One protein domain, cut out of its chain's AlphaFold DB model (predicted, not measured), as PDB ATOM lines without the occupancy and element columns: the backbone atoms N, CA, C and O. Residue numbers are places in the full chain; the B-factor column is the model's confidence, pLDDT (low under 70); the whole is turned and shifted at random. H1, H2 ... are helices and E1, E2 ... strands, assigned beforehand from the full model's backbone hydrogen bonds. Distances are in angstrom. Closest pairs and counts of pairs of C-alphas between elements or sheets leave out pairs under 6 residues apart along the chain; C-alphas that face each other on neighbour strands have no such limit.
ATOM      1  N   ILE A  31       5.171  59.069  -3.114       68.94
ATOM      2  CA  ILE A  31       3.928  59.102  -3.880       68.94
ATOM      3  C   ILE A  31       4.238  58.529  -5.258       68.94
ATOM      4  O   ILE A  31       4.984  59.144  -6.026       68.94
ATOM      5  N   TRP A  32       3.667  57.368  -5.541       71.12
ATOM      6  CA  TRP A  32       3.616  56.759  -6.856       71.12
ATOM      7  C   TRP A  32       2.299  57.122  -7.515       71.12
ATOM      8  O   TRP A  32       1.244  57.023  -6.892       71.12
ATOM      9  N   VAL A  33       2.371  57.582  -8.758       72.94
ATOM     10  CA  VAL A  33       1.193  57.796  -9.593       72.94
ATOM     11  C   VAL A  33       1.148  56.722 -10.660       72.94
ATOM     12  O   VAL A  33       2.119  56.537 -11.396       72.94
ATOM     13  N   HIS A  34       0.017  56.029 -10.706       76.88
ATOM     14  CA  HIS A  34      -0.327  55.051 -11.723       76.88
ATOM     15  C   HIS A  34      -1.233  55.717 -12.743       76.88
ATOM     16  O   HIS A  34      -2.349  56.113 -12.408       76.88
ATOM     17  N   SER A  35      -0.758  55.809 -13.976       79.38
ATOM     18  CA  SER A  35      -1.486  56.439 -15.071       79.38
ATOM     19  C   SER A  35      -1.560  55.508 -16.263       79.38
ATOM     20  O   SER A  35      -0.543  54.938 -16.666       79.38
ATOM     21  N   ALA A  36      -2.726  55.397 -16.893       82.44
ATOM     22  CA  ALA A  36      -2.811  54.778 -18.209       82.44
ATOM     23  C   ALA A  36      -2.061  55.634 -19.245       82.44
ATOM     24  O   ALA A  36      -2.001  56.861 -19.143       82.44
ATOM     25  N   ILE A  37      -1.478  54.986 -20.250       80.25
ATOM     26  CA  ILE A  37      -0.856  55.645 -21.397       80.25
ATOM     27  C   ILE A  37      -1.693  55.334 -22.636       80.25
ATOM     28  O   ILE A  37      -1.918  54.172 -22.975       80.25
ATOM     29  N   ASP A  38      -2.135  56.379 -23.334       79.69
ATOM     30  CA  ASP A  38      -2.874  56.230 -24.581       79.69
ATOM     31  C   ASP A  38      -1.986  55.679 -25.714       79.69
ATOM     32  O   ASP A  38      -0.753  55.640 -25.648       79.69
ATOM     33  N   LYS A  39      -2.616  55.304 -26.830       75.94
ATOM     34  CA  LYS A  39      -1.916  54.812 -28.030       75.94
ATOM     35  C   LYS A  39      -0.878  55.785 -28.620       75.94
ATOM     36  O   LYS A  39      -0.089  55.379 -29.466       75.94
ATOM     37  N   ASN A  40      -0.895  57.059 -28.223       79.06
ATOM     38  CA  ASN A  40       0.037  58.094 -28.666       79.06
ATOM     39  C   ASN A  40       1.148  58.366 -27.635       79.06
ATOM     40  O   ASN A  40       1.922  59.306 -27.819       79.06
ATOM     41  N   GLY A  41       1.226  57.589 -26.550       75.00
ATOM     42  CA  GLY A  41       2.217  57.784 -25.495       75.00
ATOM     43  C   GLY A  41       1.862  58.890 -24.497       75.00
ATOM     44  O   GLY A  41       2.736  59.309 -23.739       75.00
ATOM     45  N   ARG A  42       0.621  59.392 -24.496       82.88
ATOM     46  CA  ARG A  42       0.171  60.430 -23.562       82.88
ATOM     47  C   ARG A  42      -0.392  59.807 -22.296       82.88
ATOM     48  O   ARG A  42      -1.193  58.882 -22.358       82.88
ATOM     49  N   VAL A  43       0.016  60.363 -21.163       80.12
ATOM     50  CA  VAL A  43      -0.495  60.017 -19.836       80.12
ATOM     51  C   VAL A  43      -1.950  60.476 -19.726       80.12
ATOM     52  O   VAL A  43      -2.243  61.649 -19.977       80.12
ATOM     53  N   ASP A  44      -2.856  59.570 -19.365       78.00
ATOM     54  CA  ASP A  44      -4.239  59.909 -19.032       78.00
ATOM     55  C   ASP A  44      -4.340  60.349 -17.571       78.00
ATOM     56  O   ASP A  44      -4.595  59.552 -16.673       78.00
ATOM     57  N   THR A  45      -4.176  61.652 -17.346       70.06
ATOM     58  CA  THR A  45      -4.155  62.235 -16.000       70.06
ATOM     59  C   THR A  45      -5.511  62.224 -15.288       70.06
ATOM     60  O   THR A  45      -5.601  62.649 -14.141       70.06
ATOM     61  N   LYS A  46      -6.603  61.828 -15.962       66.44
ATOM     62  CA  LYS A  46      -7.939  61.752 -15.342       66.44
ATOM     63  C   LYS A  46      -8.157  60.448 -14.576       66.44
ATOM     64  O   LYS A  46      -9.019  60.408 -13.705       66.44
ATOM     65  N   GLY A  47      -7.401  59.404 -14.913       60.44
ATOM     66  CA  GLY A  47      -7.456  58.089 -14.271       60.44
ATOM     67  C   GLY A  47      -6.357  57.859 -13.234       60.44
ATOM     68  O   GLY A  47      -6.171  56.723 -12.806       60.44
ATOM     69  N   ASP A  48      -5.612  58.904 -12.862       72.44
ATOM     70  CA  ASP A  48      -4.433  58.784 -12.009       72.44
ATOM     71  C   ASP A  48      -4.790  58.310 -10.597       72.44
ATOM     72  O   ASP A  48      -5.580  58.935  -9.884       72.44
ATOM     73  N   ILE A  49      -4.135  57.236 -10.158       67.31
ATOM     74  CA  ILE A  49      -4.194  56.775  -8.769       67.31
ATOM     75  C   ILE A  49      -2.864  57.119  -8.105       67.31
ATOM     76  O   ILE A  49      -1.812  56.664  -8.547       67.31
ATOM     77  N   ALA A  50      -2.912  57.919  -7.038       72.12
ATOM     78  CA  ALA A  50      -1.741  58.310  -6.261       72.12
ATOM     79  C   ALA A  50      -1.672  57.530  -4.938       72.12
ATOM     80  O   ALA A  50      -2.537  57.686  -4.073       72.12
ATOM     81  N   ILE A  51      -0.626  56.721  -4.755       71.38
ATOM     82  CA  ILE A  51      -0.428  55.862  -3.579       71.38
ATOM     83  C   ILE A  51       0.913  56.190  -2.923       71.38
ATOM     84  O   ILE A  51       1.915  56.410  -3.592       71.38
ATOM     85  N   CYS A  52       0.944  56.244  -1.590       70.75
ATOM     86  CA  CYS A  52       2.185  56.386  -0.828       70.75
ATOM     87  C   CYS A  52       2.740  55.000  -0.484       70.75
ATOM     88  O   CYS A  52       2.272  54.361   0.463       70.75
ATOM     89  N   GLU A  53       3.749  54.558  -1.230       70.75
ATOM     90  CA  GLU A  53       4.349  53.228  -1.104       70.75
ATOM     91  C   GLU A  53       5.884  53.287  -1.164       70.75
ATOM     92  O   GLU A  53       6.497  54.208  -1.718       70.75
ATOM     93  N   THR A  54       6.542  52.323  -0.522       68.56
ATOM     94  CA  THR A  54       7.983  52.106  -0.704       68.56
ATOM     95  C   THR A  54       8.226  51.227  -1.926       68.56
ATOM     96  O   THR A  54       7.349  50.473  -2.335       68.56
ATOM     97  N   PHE A  55       9.440  51.249  -2.485       66.69
ATOM     98  CA  PHE A  55       9.781  50.292  -3.543       66.69
ATOM     99  C   PHE A  55       9.654  48.835  -3.069       66.69
ATOM    100  O   PHE A  55       9.276  47.965  -3.842       66.69
ATOM    101  N   THR A  56       9.915  48.569  -1.788       66.19
ATOM    102  CA  THR A  56       9.696  47.252  -1.183       66.19
ATOM    103  C   THR A  56       8.217  46.873  -1.139       66.19
ATOM    104  O   THR A  56       7.903  45.699  -1.300       66.19
ATOM    105  N   ASP A  57       7.313  47.836  -0.927       67.31
ATOM    106  CA  ASP A  57       5.868  47.595  -0.999       67.31
ATOM    107  C   ASP A  57       5.461  47.248  -2.436       67.31
ATOM    108  O   ASP A  57       4.904  46.179  -2.638       67.31
ATOM    109  N   LEU A  58       5.868  48.051  -3.427       67.88
ATOM    110  CA  LEU A  58       5.636  47.753  -4.847       67.88
ATOM    111  C   LEU A  58       6.208  46.383  -5.241       67.88
ATOM    112  O   LEU A  58       5.565  45.603  -5.931       67.88
ATOM    113  N   TRP A  59       7.425  46.070  -4.794       69.00
ATOM    114  CA  TRP A  59       8.069  44.789  -5.071       69.00
ATOM    115  C   TRP A  59       7.317  43.618  -4.436       69.00
ATOM    116  O   TRP A  59       7.111  42.594  -5.084       69.00
ATOM    117  N   ARG A  60       6.877  43.772  -3.183       67.88
ATOM    118  CA  ARG A  60       6.029  42.788  -2.510       67.88
ATOM    119  C   ARG A  60       4.713  42.618  -3.260       67.88
ATOM    120  O   ARG A  60       4.302  41.483  -3.446       67.88
ATOM    121  N   ASP A  61       4.100  43.698  -3.723       66.69
ATOM    122  CA  ASP A  61       2.827  43.660  -4.440       66.69
ATOM    123  C   ASP A  61       2.989  43.053  -5.843       66.69
ATOM    124  O   ASP A  61       2.116  42.332  -6.295       66.69
ATOM    125  N   ILE A  62       4.138  43.213  -6.509       67.94
ATOM    126  CA  ILE A  62       4.473  42.466  -7.735       67.94
ATOM    127  C   ILE A  62       4.651  40.967  -7.422       67.94
ATOM    128  O   ILE A  62       4.174  40.114  -8.168       67.94
ATOM    129  N   GLN A  63       5.313  40.630  -6.308       66.56
ATOM    130  CA  GLN A  63       5.531  39.245  -5.857       66.56
ATOM    131  C   GLN A  63       4.267  38.530  -5.381       66.56
ATOM    132  O   GLN A  63       4.154  37.312  -5.525       66.56
ATOM    133  N   GLN A  64       3.348  39.280  -4.788       62.28
ATOM    134  CA  GLN A  64       2.108  38.800  -4.187       62.28
ATOM    135  C   GLN A  64       0.879  39.208  -4.998       62.28
ATOM    136  O   GLN A  64      -0.228  39.033  -4.494       62.28
ATOM    137  N   GLY A  65       1.088  39.751  -6.208       58.28
ATOM    138  CA  GLY A  65       0.054  40.346  -7.053       58.28
ATOM    139  C   GLY A  65      -1.184  39.480  -7.052       58.28
ATOM    140  O   GLY A  65      -1.051  38.263  -7.209       58.28
ATOM    141  N   GLU A  66      -2.324  40.116  -6.759       53.28
ATOM    142  CA  GLU A  66      -3.585  39.479  -6.383       53.28
ATOM    143  C   GLU A  66      -3.756  38.137  -7.100       53.28
ATOM    144  O   GLU A  66      -4.010  38.072  -8.302       53.28
ATOM    145  N   GLN A  67      -3.567  37.043  -6.358       56.81
ATOM    146  CA  GLN A  67      -3.954  35.719  -6.826       56.81
ATOM    147  C   GLN A  67      -5.479  35.686  -6.774       56.81
ATOM    148  O   GLN A  67      -6.064  35.229  -5.793       56.81
ATOM    149  N   GLY A  68      -6.115  36.279  -7.787       56.66
ATOM    150  CA  GLY A  68      -7.553  36.186  -7.983       56.66
ATOM    151  C   GLY A  68      -7.981  34.720  -8.043       56.66
ATOM    152  O   GLY A  68      -7.179  33.837  -8.364       56.66
ATOM    153  N   GLU A  69      -9.240  34.441  -7.713       62.53
ATOM    154  CA  GLU A  69      -9.795  33.098  -7.893       62.53
ATOM    155  C   GLU A  69      -9.575  32.638  -9.344       62.53
ATOM    156  O   GLU A  69      -9.839  33.386 -10.282       62.53
ATOM    157  N   GLY A  70      -9.025  31.433  -9.526       71.62
ATOM    158  CA  GLY A  70      -8.669  30.896 -10.846       71.62
ATOM    159  C   GLY A  70      -7.266  31.261 -11.349       71.62
ATOM    160  O   GLY A  70      -6.802  30.670 -12.319       71.62
ATOM    161  N   CYS A  71      -6.533  32.164 -10.692       76.81
ATOM    162  CA  CYS A  71      -5.175  32.525 -11.100       76.81
ATOM    163  C   CYS A  71      -4.095  31.633 -10.477       76.81
ATOM    164  O   CYS A  71      -4.028  31.420  -9.266       76.81
ATOM    165  N   GLY A  72      -3.197  31.138 -11.326       75.88
ATOM    166  CA  GLY A  72      -1.997  30.423 -10.925       75.88
ATOM    167  C   GLY A  72      -0.943  31.337 -10.296       75.88
ATOM    168  O   GLY A  72      -1.090  32.557 -10.173       75.88
ATOM    169  N   LYS A  73       0.176  30.723  -9.904       77.12
ATOM    170  CA  LYS A  73       1.318  31.435  -9.326       77.12
ATOM    171  C   LYS A  73       1.925  32.409 -10.343       77.12
ATOM    172  O   LYS A  73       2.307  31.992 -11.431       77.12
ATOM    173  N   THR A  74       2.135  33.656  -9.932       79.00
ATOM    174  CA  THR A  74       2.904  34.635 -10.710       79.00
ATOM    175  C   THR A  74       4.370  34.219 -10.797       79.00
ATOM    176  O   THR A  74       5.059  34.020  -9.789       79.00
ATOM    177  N   HIS A  75       4.862  34.082 -12.021       83.25
ATOM    178  CA  HIS A  75       6.268  33.884 -12.325       83.25
ATOM    179  C   HIS A  75       6.925  35.238 -12.533       83.25
ATOM    180  O   HIS A  75       6.416  36.066 -13.275       83.25
ATOM    181  N   ILE A  76       8.060  35.463 -11.874       82.19
ATOM    182  CA  ILE A  76       8.786  36.729 -11.946       82.19
ATOM    183  C   ILE A  76      10.196  36.440 -12.420       82.19
ATOM    184  O   ILE A  76      10.872  35.558 -11.878       82.19
ATOM    185  N   ALA A  77      10.641  37.193 -13.416       81.75
ATOM    186  CA  ALA A  77      12.023  37.198 -13.859       81.75
ATOM    187  C   ALA A  77      12.550  38.633 -13.931       81.75
ATOM    188  O   ALA A  77      11.794  39.594 -14.054       81.75
ATOM    189  N   MET A  78      13.870  38.771 -13.823       77.81
ATOM    190  CA  MET A  78      14.553  40.057 -13.950       77.81
ATOM    191  C   MET A  78      15.662  39.976 -15.003       77.81
ATOM    192  O   MET A  78      16.836  39.813 -14.656       77.81
ATOM    193  N   PRO A  79      15.321  39.997 -16.305       73.44
ATOM    194  CA  PRO A  79      16.318  40.067 -17.362       73.44
ATOM    195  C   PRO A  79      16.941  41.471 -17.413       73.44
ATOM    196  O   PRO A  79      16.319  42.438 -17.849       73.44
ATOM    197  N   GLY A  80      18.201  41.585 -16.990       78.94
ATOM    198  CA  GLY A  80      18.894  42.875 -16.951       78.94
ATOM    199  C   GLY A  80      18.317  43.785 -15.865       78.94
ATOM    200  O   GLY A  80      18.397  43.450 -14.688       78.94
ATOM    201  N   ASP A  81      17.769  44.937 -16.256       74.12
ATOM    202  CA  ASP A  81      17.121  45.900 -15.354       74.12
ATOM    203  C   ASP A  81      15.589  45.930 -15.476       74.12
ATOM    204  O   ASP A  81      14.932  46.722 -14.798       74.12
ATOM    205  N   GLN A  82      15.019  45.061 -16.309       82.12
ATOM    206  CA  GLN A  82      13.577  44.923 -16.475       82.12
ATOM    207  C   GLN A  82      13.033  43.882 -15.508       82.12
ATOM    208  O   GLN A  82      13.703  42.898 -15.202       82.12
ATOM    209  N   ILE A  83      11.798  44.085 -15.064       82.38
ATOM    210  CA  ILE A  83      11.043  43.071 -14.326       82.38
ATOM    211  C   ILE A  83      10.000  42.534 -15.294       82.38
ATOM    212  O   ILE A  83       9.307  43.316 -15.941       82.38
ATOM    213  N   THR A  84       9.891  41.219 -15.405       85.44
ATOM    214  CA  THR A  84       8.812  40.576 -16.151       85.44
ATOM    215  C   THR A  84       7.971  39.751 -15.199       85.44
ATOM    216  O   THR A  84       8.519  39.068 -14.327       85.44
ATOM    217  N   THR A  85       6.656  39.812 -15.364       86.38
ATOM    218  CA  THR A  85       5.731  38.920 -14.674       86.38
ATOM    219  C   THR A  85       4.885  38.156 -15.673       86.38
ATOM    220  O   THR A  85       4.476  38.692 -16.698       86.38
ATOM    221  N   ASP A  86       4.634  36.894 -15.359       87.50
ATOM    222  CA  ASP A  86       3.810  35.994 -16.148       87.50
ATOM    223  C   ASP A  86       2.827  35.298 -15.213       87.50
ATOM    224  O   ASP A  86       3.225  34.736 -14.188       87.50
ATOM    225  N   GLN A  87       1.546  35.324 -15.557       86.38
ATOM    226  CA  GLN A  87       0.500  34.661 -14.790       86.38
ATOM    227  C   GLN A  87      -0.559  34.098 -15.730       86.38
ATOM    228  O   GLN A  87      -0.986  34.767 -16.666       86.38
ATOM    229  N   ASP A  88      -0.998  32.875 -15.453       85.38
ATOM    230  CA  ASP A  88      -2.155  32.276 -16.110       85.38
ATOM    231  C   ASP A  88      -3.349  32.327 -15.159       85.38
ATOM    232  O   ASP A  88      -3.239  31.913 -14.004       85.38
ATOM    233  N   CYS A  89      -4.480  32.818 -15.652       84.00
ATOM    234  CA  CYS A  89      -5.756  32.831 -14.954       84.00
ATOM    235  C   CYS A  89      -6.784  32.002 -15.712       84.00
ATOM    236  O   CYS A  89      -6.976  32.173 -16.914       84.00
ATOM    237  N   GLU A  90      -7.422  31.085 -15.003       84.25
ATOM    238  CA  GLU A  90      -8.483  30.226 -15.493       84.25
ATOM    239  C   GLU A  90      -9.835  30.850 -15.144       84.25
ATOM    240  O   GLU A  90     -10.223  30.920 -13.980       84.25
ATOM    241  N   ASP A  91     -10.555  31.306 -16.165       74.94
ATOM    242  CA  ASP A  91     -11.911  31.818 -16.007       74.94
ATOM    243  C   ASP A  91     -12.906  30.669 -16.208       74.94
ATOM    244  O   ASP A  91     -13.193  30.250 -17.340       74.94
ATOM    245  N   ASP A  92     -13.467  30.174 -15.104       66.25
ATOM    246  CA  ASP A  92     -14.551  29.192 -15.113       66.25
ATOM    247  C   ASP A  92     -15.890  29.885 -15.406       66.25
ATOM    248  O   ASP A  92     -16.737  30.129 -14.546       66.25
ATOM    249  N   MET A  93     -16.109  30.223 -16.678       57.69
ATOM    250  CA  MET A  93     -17.364  30.824 -17.133       57.69
ATOM    251  C   MET A  93     -18.487  29.787 -17.260       57.69
ATOM    252  O   MET A  93     -18.967  29.542 -18.364       57.69
ATOM    253  N   GLY A  94     -18.898  29.168 -16.144       49.09
ATOM    254  CA  GLY A  94     -20.209  28.546 -15.866       49.09
ATOM    255  C   GLY A  94     -20.813  27.528 -16.851       49.09
ATOM    256  O   GLY A  94     -21.877  26.992 -16.572       49.09
ATOM    257  N   ASN A  95     -20.182  27.248 -17.992       47.91
ATOM    258  CA  ASN A  95     -20.721  26.502 -19.126       47.91
ATOM    259  C   ASN A  95     -19.571  25.891 -19.951       47.91
ATOM    260  O   ASN A  95     -19.357  26.259 -21.104       47.91
ATOM    261  N   SER A  96     -18.831  24.923 -19.398       50.47
ATOM    262  CA  SER A  96     -17.930  23.997 -20.133       50.47
ATOM    263  C   SER A  96     -16.824  24.606 -21.024       50.47
ATOM    264  O   SER A  96     -16.174  23.889 -21.784       50.47
ATOM    265  N   ARG A  97     -16.616  25.922 -20.972       59.34
ATOM    266  CA  ARG A  97     -15.636  26.657 -21.774       59.34
ATOM    267  C   ARG A  97     -14.728  27.429 -20.841       59.34
ATOM    268  O   ARG A  97     -14.804  28.648 -20.765       59.34
ATOM    269  N   THR A  98     -13.879  26.688 -20.157       67.62
ATOM    270  CA  THR A  98     -12.709  27.232 -19.489       67.62
ATOM    271  C   THR A  98     -11.902  28.050 -20.500       67.62
ATOM    272  O   THR A  98     -11.529  27.543 -21.571       67.62
ATOM    273  N   SER A  99     -11.674  29.326 -20.201       76.62
ATOM    274  CA  SER A  99     -10.701  30.151 -20.917       76.62
ATOM    275  C   SER A  99      -9.505  30.416 -20.027       76.62
ATOM    276  O   SER A  99      -9.658  30.656 -18.837       76.62
ATOM    277  N   ILE A 100      -8.319  30.378 -20.624       82.25
ATOM    278  CA  ILE A 100      -7.078  30.712 -19.935       82.25
ATOM    279  C   ILE A 100      -6.656  32.089 -20.423       82.25
ATOM    280  O   ILE A 100      -6.362  32.266 -21.610       82.25
ATOM    281  N   THR A 101      -6.639  33.056 -19.519       84.31
ATOM    282  CA  THR A 101      -6.074  34.380 -19.742       84.31
ATOM    283  C   THR A 101      -4.636  34.374 -19.251       84.31
ATOM    284  O   THR A 101      -4.368  34.279 -18.060       84.31
ATOM    285  N   HIS A 102      -3.706  34.465 -20.192       86.62
ATOM    286  CA  HIS A 102      -2.293  34.653 -19.910       86.62
ATOM    287  C   HIS A 102      -1.987  36.148 -19.848       86.62
ATOM    288  O   HIS A 102      -2.167  36.857 -20.845       86.62
ATOM    289  N   THR A 103      -1.510  36.614 -18.703       86.19
ATOM    290  CA  THR A 103      -1.067  37.989 -18.485       86.19
ATOM    291  C   THR A 103       0.451  38.018 -18.430       86.19
ATOM    292  O   THR A 103       1.057  37.399 -17.558       86.19
ATOM    293  N   HIS A 104       1.052  38.769 -19.347       89.62
ATOM    294  CA  HIS A 104       2.481  39.049 -19.375       89.62
ATOM    295  C   HIS A 104       2.713  40.543 -19.158       89.62
ATOM    296  O   HIS A 104       2.264  41.351 -19.974       89.62
ATOM    297  N   ALA A 105       3.418  40.920 -18.095       88.00
ATOM    298  CA  ALA A 105       3.778  42.307 -17.828       88.00
ATOM    299  C   ALA A 105       5.287  42.527 -17.936       88.00
ATOM    300  O   ALA A 105       6.079  41.745 -17.416       88.00
ATOM    301  N   VAL A 106       5.684  43.641 -18.549       88.88
ATOM    302  CA  VAL A 106       7.077  44.103 -18.581       88.88
ATOM    303  C   VAL A 106       7.171  45.475 -17.937       88.88
ATOM    304  O   VAL A 106       6.562  46.431 -18.415       88.88
ATOM    305  N   TYR A 107       7.974  45.584 -16.883       85.88
ATOM    306  CA  TYR A 107       8.276  46.823 -16.181       85.88
ATOM    307  C   TYR A 107       9.642  47.320 -16.645       85.88
ATOM    308  O   TYR A 107      10.686  46.761 -16.304       85.88
ATOM    309  N   VAL A 108       9.629  48.396 -17.425       87.00
ATOM    310  CA  VAL A 108      10.828  49.036 -17.961       87.00
ATOM    311  C   VAL A 108      11.197  50.222 -17.071       87.00
ATOM    312  O   VAL A 108      10.401  51.163 -16.974       87.00
ATOM    313  N   PRO A 109      12.371  50.221 -16.416       81.81
ATOM    314  CA  PRO A 109      12.781  51.338 -15.578       81.81
ATOM    315  C   PRO A 109      13.079  52.581 -16.423       81.81
ATOM    316  O   PRO A 109      13.712  52.523 -17.475       81.81
ATOM    317  N   ILE A 110      12.672  53.738 -15.918       82.62
ATOM    318  CA  ILE A 110      12.992  55.059 -16.454       82.62
ATOM    319  C   ILE A 110      13.871  55.765 -15.429       82.62
ATOM    320  O   ILE A 110      13.533  55.820 -14.246       82.62
ATOM    321  N   ARG A 111      14.996  56.317 -15.882       76.19
ATOM    322  CA  ARG A 111      15.985  56.995 -15.036       76.19
ATOM    323  C   ARG A 111      16.152  58.445 -15.460       76.19
ATOM    324  O   ARG A 111      16.194  58.753 -16.651       76.19
ATOM    325  N   ALA A 112      16.341  59.325 -14.483       72.38
ATOM    326  CA  ALA A 112      16.858  60.665 -14.732       72.38
ATOM    327  C   ALA A 112      18.385  60.583 -14.940       72.38
ATOM    328  O   ALA A 112      19.163  60.633 -13.985       72.38
ATOM    329  N   GLY A 113      18.821  60.385 -16.188       74.00
ATOM    330  CA  GLY A 113      20.238  60.213 -16.535       74.00
ATOM    331  C   GLY A 113      20.841  58.927 -15.955       74.00
ATOM    332  O   GLY A 113      20.202  57.879 -15.964       74.00
ATOM    333  N   ALA A 114      22.062  59.003 -15.417       69.56
ATOM    334  CA  ALA A 114      22.721  57.881 -14.727       69.56
ATOM    335  C   ALA A 114      22.221  57.665 -13.278       69.56
ATOM    336  O   ALA A 114      22.855  56.961 -12.494       69.56
ATOM    337  N   GLY A 115      21.117  58.316 -12.899       64.75
ATOM    338  CA  GLY A 115      20.573  58.317 -11.547       64.75
ATOM    339  C   GLY A 115      19.712  57.096 -11.182       64.75
ATOM    340  O   GLY A 115      19.643  56.100 -11.919       64.75
ATOM    341  N   PRO A 116      19.032  57.159 -10.020       67.44
ATOM    342  CA  PRO A 116      18.079  56.131  -9.609       67.44
ATOM    343  C   PRO A 116      16.904  56.030 -10.595       67.44
ATOM    344  O   PRO A 116      16.647  56.942 -11.384       67.44
ATOM    345  N   VAL A 117      16.183  54.906 -10.542       72.38
ATOM    346  CA  VAL A 117      14.917  54.756 -11.271       72.38
ATOM    347  C   VAL A 117      13.909  55.741 -10.689       72.38
ATOM    348  O   VAL A 117      13.720  55.803  -9.476       72.38
ATOM    349  N   THR A 118      13.290  56.528 -11.560       73.19
ATOM    350  CA  THR A 118      12.299  57.553 -11.215       73.19
ATOM    351  C   THR A 118      10.886  57.156 -11.629       73.19
ATOM    352  O   THR A 118       9.921  57.722 -11.128       73.19
ATOM    353  N   ALA A 119      10.745  56.199 -12.548       78.62
ATOM    354  CA  ALA A 119       9.459  55.640 -12.944       78.62
ATOM    355  C   ALA A 119       9.633  54.241 -13.548       78.62
ATOM    356  O   ALA A 119      10.732  53.874 -13.956       78.62
ATOM    357  N   TYR A 120       8.539  53.502 -13.669       80.69
ATOM    358  CA  TYR A 120       8.438  52.317 -14.509       80.69
ATOM    359  C   TYR A 120       7.387  52.548 -15.587       80.69
ATOM    360  O   TYR A 120       6.276  52.983 -15.295       80.69
ATOM    361  N   LYS A 121       7.725  52.232 -16.834       87.56
ATOM    362  CA  LYS A 121       6.720  52.008 -17.870       87.56
ATOM    363  C   LYS A 121       6.323  50.542 -17.806       87.56
ATOM    364  O   LYS A 121       7.187  49.684 -17.973       87.56
ATOM    365  N   VAL A 122       5.049  50.267 -17.579       87.50
ATOM    366  CA  VAL A 122       4.526  48.902 -17.513       87.50
ATOM    367  C   VAL A 122       3.769  48.614 -18.796       87.50
ATOM    368  O   VAL A 122       2.963  49.428 -19.244       87.50
ATOM    369  N   ILE A 123       4.067  47.484 -19.422       90.06
ATOM    370  CA  ILE A 123       3.369  46.999 -20.610       90.06
ATOM    371  C   ILE A 123       2.726  45.674 -20.230       90.06
ATOM    372  O   ILE A 123       3.437  44.688 -20.074       90.06
ATOM    373  N   ASN A 124       1.404  45.665 -20.097       88.62
ATOM    374  CA  ASN A 124       0.619  44.466 -19.835       88.62
ATOM    375  C   ASN A 124       0.082  43.921 -21.154       88.62
ATOM    376  O   ASN A 124      -0.544  44.647 -21.924       88.62
ATOM    377  N   THR A 125       0.311  42.642 -21.415       91.81
ATOM    378  CA  THR A 125      -0.267  41.912 -22.538       91.81
ATOM    379  C   THR A 125      -1.175  40.830 -21.987       91.81
ATOM    380  O   THR A 125      -0.714  39.921 -21.304       91.81
ATOM    381  N   PHE A 126      -2.455  40.910 -22.322       89.38
ATOM    382  CA  PHE A 126      -3.470  39.941 -21.937       89.38
ATOM    383  C   PHE A 126      -3.799  39.085 -23.149       89.38
ATOM    384  O   PHE A 126      -4.201  39.608 -24.189       89.38
ATOM    385  N   THR A 127      -3.621  37.773 -23.038       90.56
ATOM    386  CA  THR A 127      -3.907  36.820 -24.111       90.56
ATOM    387  C   THR A 127      -4.880  35.768 -23.617       90.56
ATOM    388  O   THR A 127      -4.505  34.874 -22.865       90.56
ATOM    389  N   THR A 128      -6.121  35.828 -24.087       89.75
ATOM    390  CA  THR A 128      -7.140  34.835 -23.751       89.75
ATOM    391  C   THR A 128      -7.151  33.728 -24.795       89.75
ATOM    392  O   THR A 128      -7.244  33.979 -26.002       89.75
ATOM    393  N   LYS A 129      -7.073  32.484 -24.327       88.56
ATOM    394  CA  LYS A 129      -7.155  31.267 -25.137       88.56
ATOM    395  C   LYS A 129      -8.369  30.451 -24.719       88.56
ATOM    396  O   LYS A 129      -8.712  30.384 -23.543       88.56
ATOM    397  N   ASN A 130      -9.002  29.791 -25.683       85.69
ATOM    398  CA  ASN A 130      -9.996  28.764 -25.381       85.69
ATOM    399  C   ASN A 130      -9.324  27.430 -24.998       85.69
ATOM    400  O   ASN A 130      -8.120  27.257 -25.177       85.69
ATOM    401  N   HIS A 131     -10.118  26.448 -24.565       78.94
ATOM    402  CA  HIS A 131      -9.642  25.102 -24.209       78.94
ATOM    403  C   HIS A 131      -8.901  24.359 -25.350       78.94
ATOM    404  O   HIS A 131      -8.133  23.434 -25.104       78.94
ATOM    405  N   ALA A 132      -9.089  24.746 -26.619       83.19
ATOM    406  CA  ALA A 132      -8.329  24.192 -27.746       83.19
ATOM    407  C   ALA A 132      -6.960  24.879 -27.949       83.19
ATOM    408  O   ALA A 132      -6.272  24.607 -28.931       83.19
ATOM    409  N   GLY A 133      -6.583  25.810 -27.066       82.94
ATOM    410  CA  GLY A 133      -5.357  26.602 -27.153       82.94
ATOM    411  C   GLY A 133      -5.408  27.731 -28.187       82.94
ATOM    412  O   GLY A 133      -4.402  28.408 -28.402       82.94
ATOM    413  N   LYS A 134      -6.559  27.966 -28.834       87.94
ATOM    414  CA  LYS A 134      -6.715  29.033 -29.828       87.94
ATOM    415  C   LYS A 134      -6.897  30.374 -29.121       87.94
ATOM    416  O   LYS A 134      -7.795  30.510 -28.293       87.94
ATOM    417  N   ILE A 135      -6.100  31.366 -29.516       90.44
ATOM    418  CA  ILE A 135      -6.245  32.756 -29.067       90.44
ATOM    419  C   ILE A 135      -7.601  33.292 -29.542       90.44
ATOM    420  O   ILE A 135      -7.904  33.267 -30.738       90.44
ATOM    421  N   THR A 136      -8.416  33.754 -28.601       89.56
ATOM    422  CA  THR A 136      -9.728  34.364 -28.859       89.56
ATOM    423  C   THR A 136      -9.707  35.872 -28.675       89.56
ATOM    424  O   THR A 136     -10.490  36.562 -29.324       89.56
ATOM    425  N   ALA A 137      -8.813  36.385 -27.831       88.25
ATOM    426  CA  ALA A 137      -8.596  37.809 -27.635       88.25
ATOM    427  C   ALA A 137      -7.135  38.073 -27.263       88.25
ATOM    428  O   ALA A 137      -6.497  37.254 -26.598       88.25
ATOM    429  N   GLN A 138      -6.627  39.225 -27.685       91.94
ATOM    430  CA  GLN A 138      -5.344  39.736 -27.239       91.94
ATOM    431  C   GLN A 138      -5.444  41.250 -27.096       91.94
ATOM    432  O   GLN A 138      -5.790  41.935 -28.057       91.94
ATOM    433  N   ASN A 139      -5.130  41.748 -25.907       89.88
ATOM    434  CA  ASN A 139      -5.122  43.167 -25.592       89.88
ATOM    435  C   ASN A 139      -3.761  43.550 -25.028       89.88
ATOM    436  O   ASN A 139      -3.090  42.742 -24.385       89.88
ATOM    437  N   GLN A 140      -3.363  44.793 -25.264       91.12
ATOM    438  CA  GLN A 140      -2.167  45.357 -24.667       91.12
ATOM    439  C   GLN A 140      -2.516  46.692 -24.032       91.12
ATOM    440  O   GLN A 140      -3.099  47.564 -24.675       91.12
ATOM    441  N   GLU A 141      -2.111  46.851 -22.783       87.56
ATOM    442  CA  GLU A 141      -2.249  48.079 -22.024       87.56
ATOM    443  C   GLU A 141      -0.867  48.574 -21.639       87.56
ATOM    444  O   GLU A 141       0.074  47.806 -21.430       87.56
ATOM    445  N   THR A 142      -0.709  49.887 -21.602       87.50
ATOM    446  CA  THR A 142       0.534  50.507 -21.168       87.50
ATOM    447  C   THR A 142       0.205  51.506 -20.081       87.50
ATOM    448  O   THR A 142      -0.706  52.312 -20.249       87.50
ATOM    449  N   SER A 143       0.955  51.472 -18.989       85.69
ATOM    450  CA  SER A 143       0.830  52.424 -17.894       85.69
ATOM    451  C   SER A 143       2.188  53.013 -17.516       85.69
ATOM    452  O   SER A 143       3.254  52.475 -17.837       85.69
ATOM    453  N   LEU A 144       2.149  54.167 -16.857       84.75
ATOM    454  CA  LEU A 144       3.291  54.809 -16.228       84.75
ATOM    455  C   LEU A 144       3.105  54.749 -14.716       84.75
ATOM    456  O   LEU A 144       2.070  55.160 -14.204       84.75
ATOM    457  N   HIS A 145       4.110  54.235 -14.019       79.69
ATOM    458  CA  HIS A 145       4.187  54.198 -12.565       79.69
ATOM    459  C   HIS A 145       5.320  55.140 -12.166       79.69
ATOM    460  O   HIS A 145       6.492  54.770 -12.247       79.69
ATOM    461  N   GLN A 146       5.002  56.386 -11.825       75.81
ATOM    462  CA  GLN A 146       6.003  57.429 -11.609       75.81
ATOM    463  C   GLN A 146       6.128  57.804 -10.137       75.81
ATOM    464  O   GLN A 146       5.135  58.106  -9.480       75.81
ATOM    465  N   TRP A 147       7.366  57.887  -9.652       72.12
ATOM    466  CA  TRP A 147       7.662  58.500  -8.366       72.12
ATOM    467  C   TRP A 147       7.612  60.025  -8.499       72.12
ATOM    468  O   TRP A 147       8.338  60.612  -9.305       72.12
ATOM    469  N   LEU A 148       6.763  60.676  -7.707       67.25
ATOM    470  CA  LEU A 148       6.633  62.134  -7.718       67.25
ATOM    471  C   LEU A 148       7.466  62.806  -6.627       67.25
ATOM    472  O   LEU A 148       8.222  63.735  -6.902       67.25
ATOM    473  N   GLN A 149       7.295  62.372  -5.379       65.44
ATOM    474  CA  GLN A 149       7.919  63.000  -4.213       65.44
ATOM    475  C   GLN A 149       7.935  62.054  -3.007       65.44
ATOM    476  O   GLN A 149       7.112  61.137  -2.950       65.44
ATOM    477  N   PRO A 150       8.808  62.278  -2.004       66.94
ATOM    478  CA  PRO A 150       8.745  61.537  -0.752       66.94
ATOM    479  C   PRO A 150       7.404  61.778  -0.048       66.94
ATOM    480  O   PRO A 150       6.914  62.907  -0.006       66.94
ATOM    481  N   CYS A 151       6.842  60.742   0.562       64.06
ATOM    482  CA  CYS A 151       5.650  60.826   1.398       64.06
ATOM    483  C   CYS A 151       5.927  60.309   2.814       64.06
ATOM    484  O   CYS A 151       6.870  59.556   3.057       64.06
TER     485      CYS A 151
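What this domain is: This is residues 31 to 151 of the 168 residues of an uncharacterized protein of Sulfuriferula sp (UniProt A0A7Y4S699). A single twisted sheet of seven strands curls partway round, and one short helix, H1, lies beside the strands, over none of them, in the gap between the two edge strands, E2 and E3. The long strands E5, E6 and E7 run side by side along the length of the domain, and the short E1 and E2 continue the sheet beyond E7. The printed part has 121 residues, with one named helix and seven named strands in the order E1 E2 H1 E3 E4 E5 E6 E7; the sheet's order is E2 - E1 - E7 - E6 - E5 - E4 - E3, antiparallel throughout, and the class is mostly strand. The whole is only just compact, close to loose, with a radius of gyration of the C-alphas of 16.2 A, and its elongated outline spans 50 by 30 by 26 A.

How they stand to each other: In the sheet, E6, residues 117 to 130, has two antiparallel neighbours: E5, residues 99 to 111, with N 104 and O 125 2.9 A apart, and E7, residues 135 to 150, with N 124 and O 141 2.9 A apart. Beyond E5 come E4, residues 83 to 91, where N 103 and O 87 are 2.8 A apart, and the edge strand E3, residues 75 to 77, where N 75 and O 86 are 2.8 A apart. E3 E4 E5 E6 E7 form a meander, each strand the antiparallel neighbour of the one before. Beyond E7 come E1, residues 31 to 36, where N 33 and O 146 are 2.9 A apart, and the edge strand E2, residues 49 to 53, which forms a hairpin with E1; N 51 and O 32 are 2.9 A apart. From edge to edge the strands' lines turn by 74 degrees and the way across turns by 75 degrees. H1, residues 55 to 63, is on the sheet at a height of 5.2 A, over none of its strands. The closest C-alphas of H1 and E3 are those of Gln 63 and Ile 76, 7.3 A apart. In H1 every O i to N i+4 pair is within hydrogen-bond range. E2 and E3 are apart.

Where its parts are: E1 begins at C-alpha 31, (3.928, 59.102, -3.880). H1 is 12.1 A long, and its first C-alpha, 55, is at (9.781, 50.292, -3.543). E4 is 25.6 A long, E5 38.3 A and E6 38.7 A. E7, the longest strand with 16 residues, is 43.1 A long and ends at C-alpha 150, (8.745, 61.537, -0.752).

The domain as a whole: The two C-alphas farthest apart are those of Asn 95 and Ala 114, 53.8 A. The printed part has no cut. The links E1 to E2 and H1 to E3 are long. The mean pLDDT of the printed part is 76.4; 34 residues are under 70, among them 54 to 69 and 92 to 98.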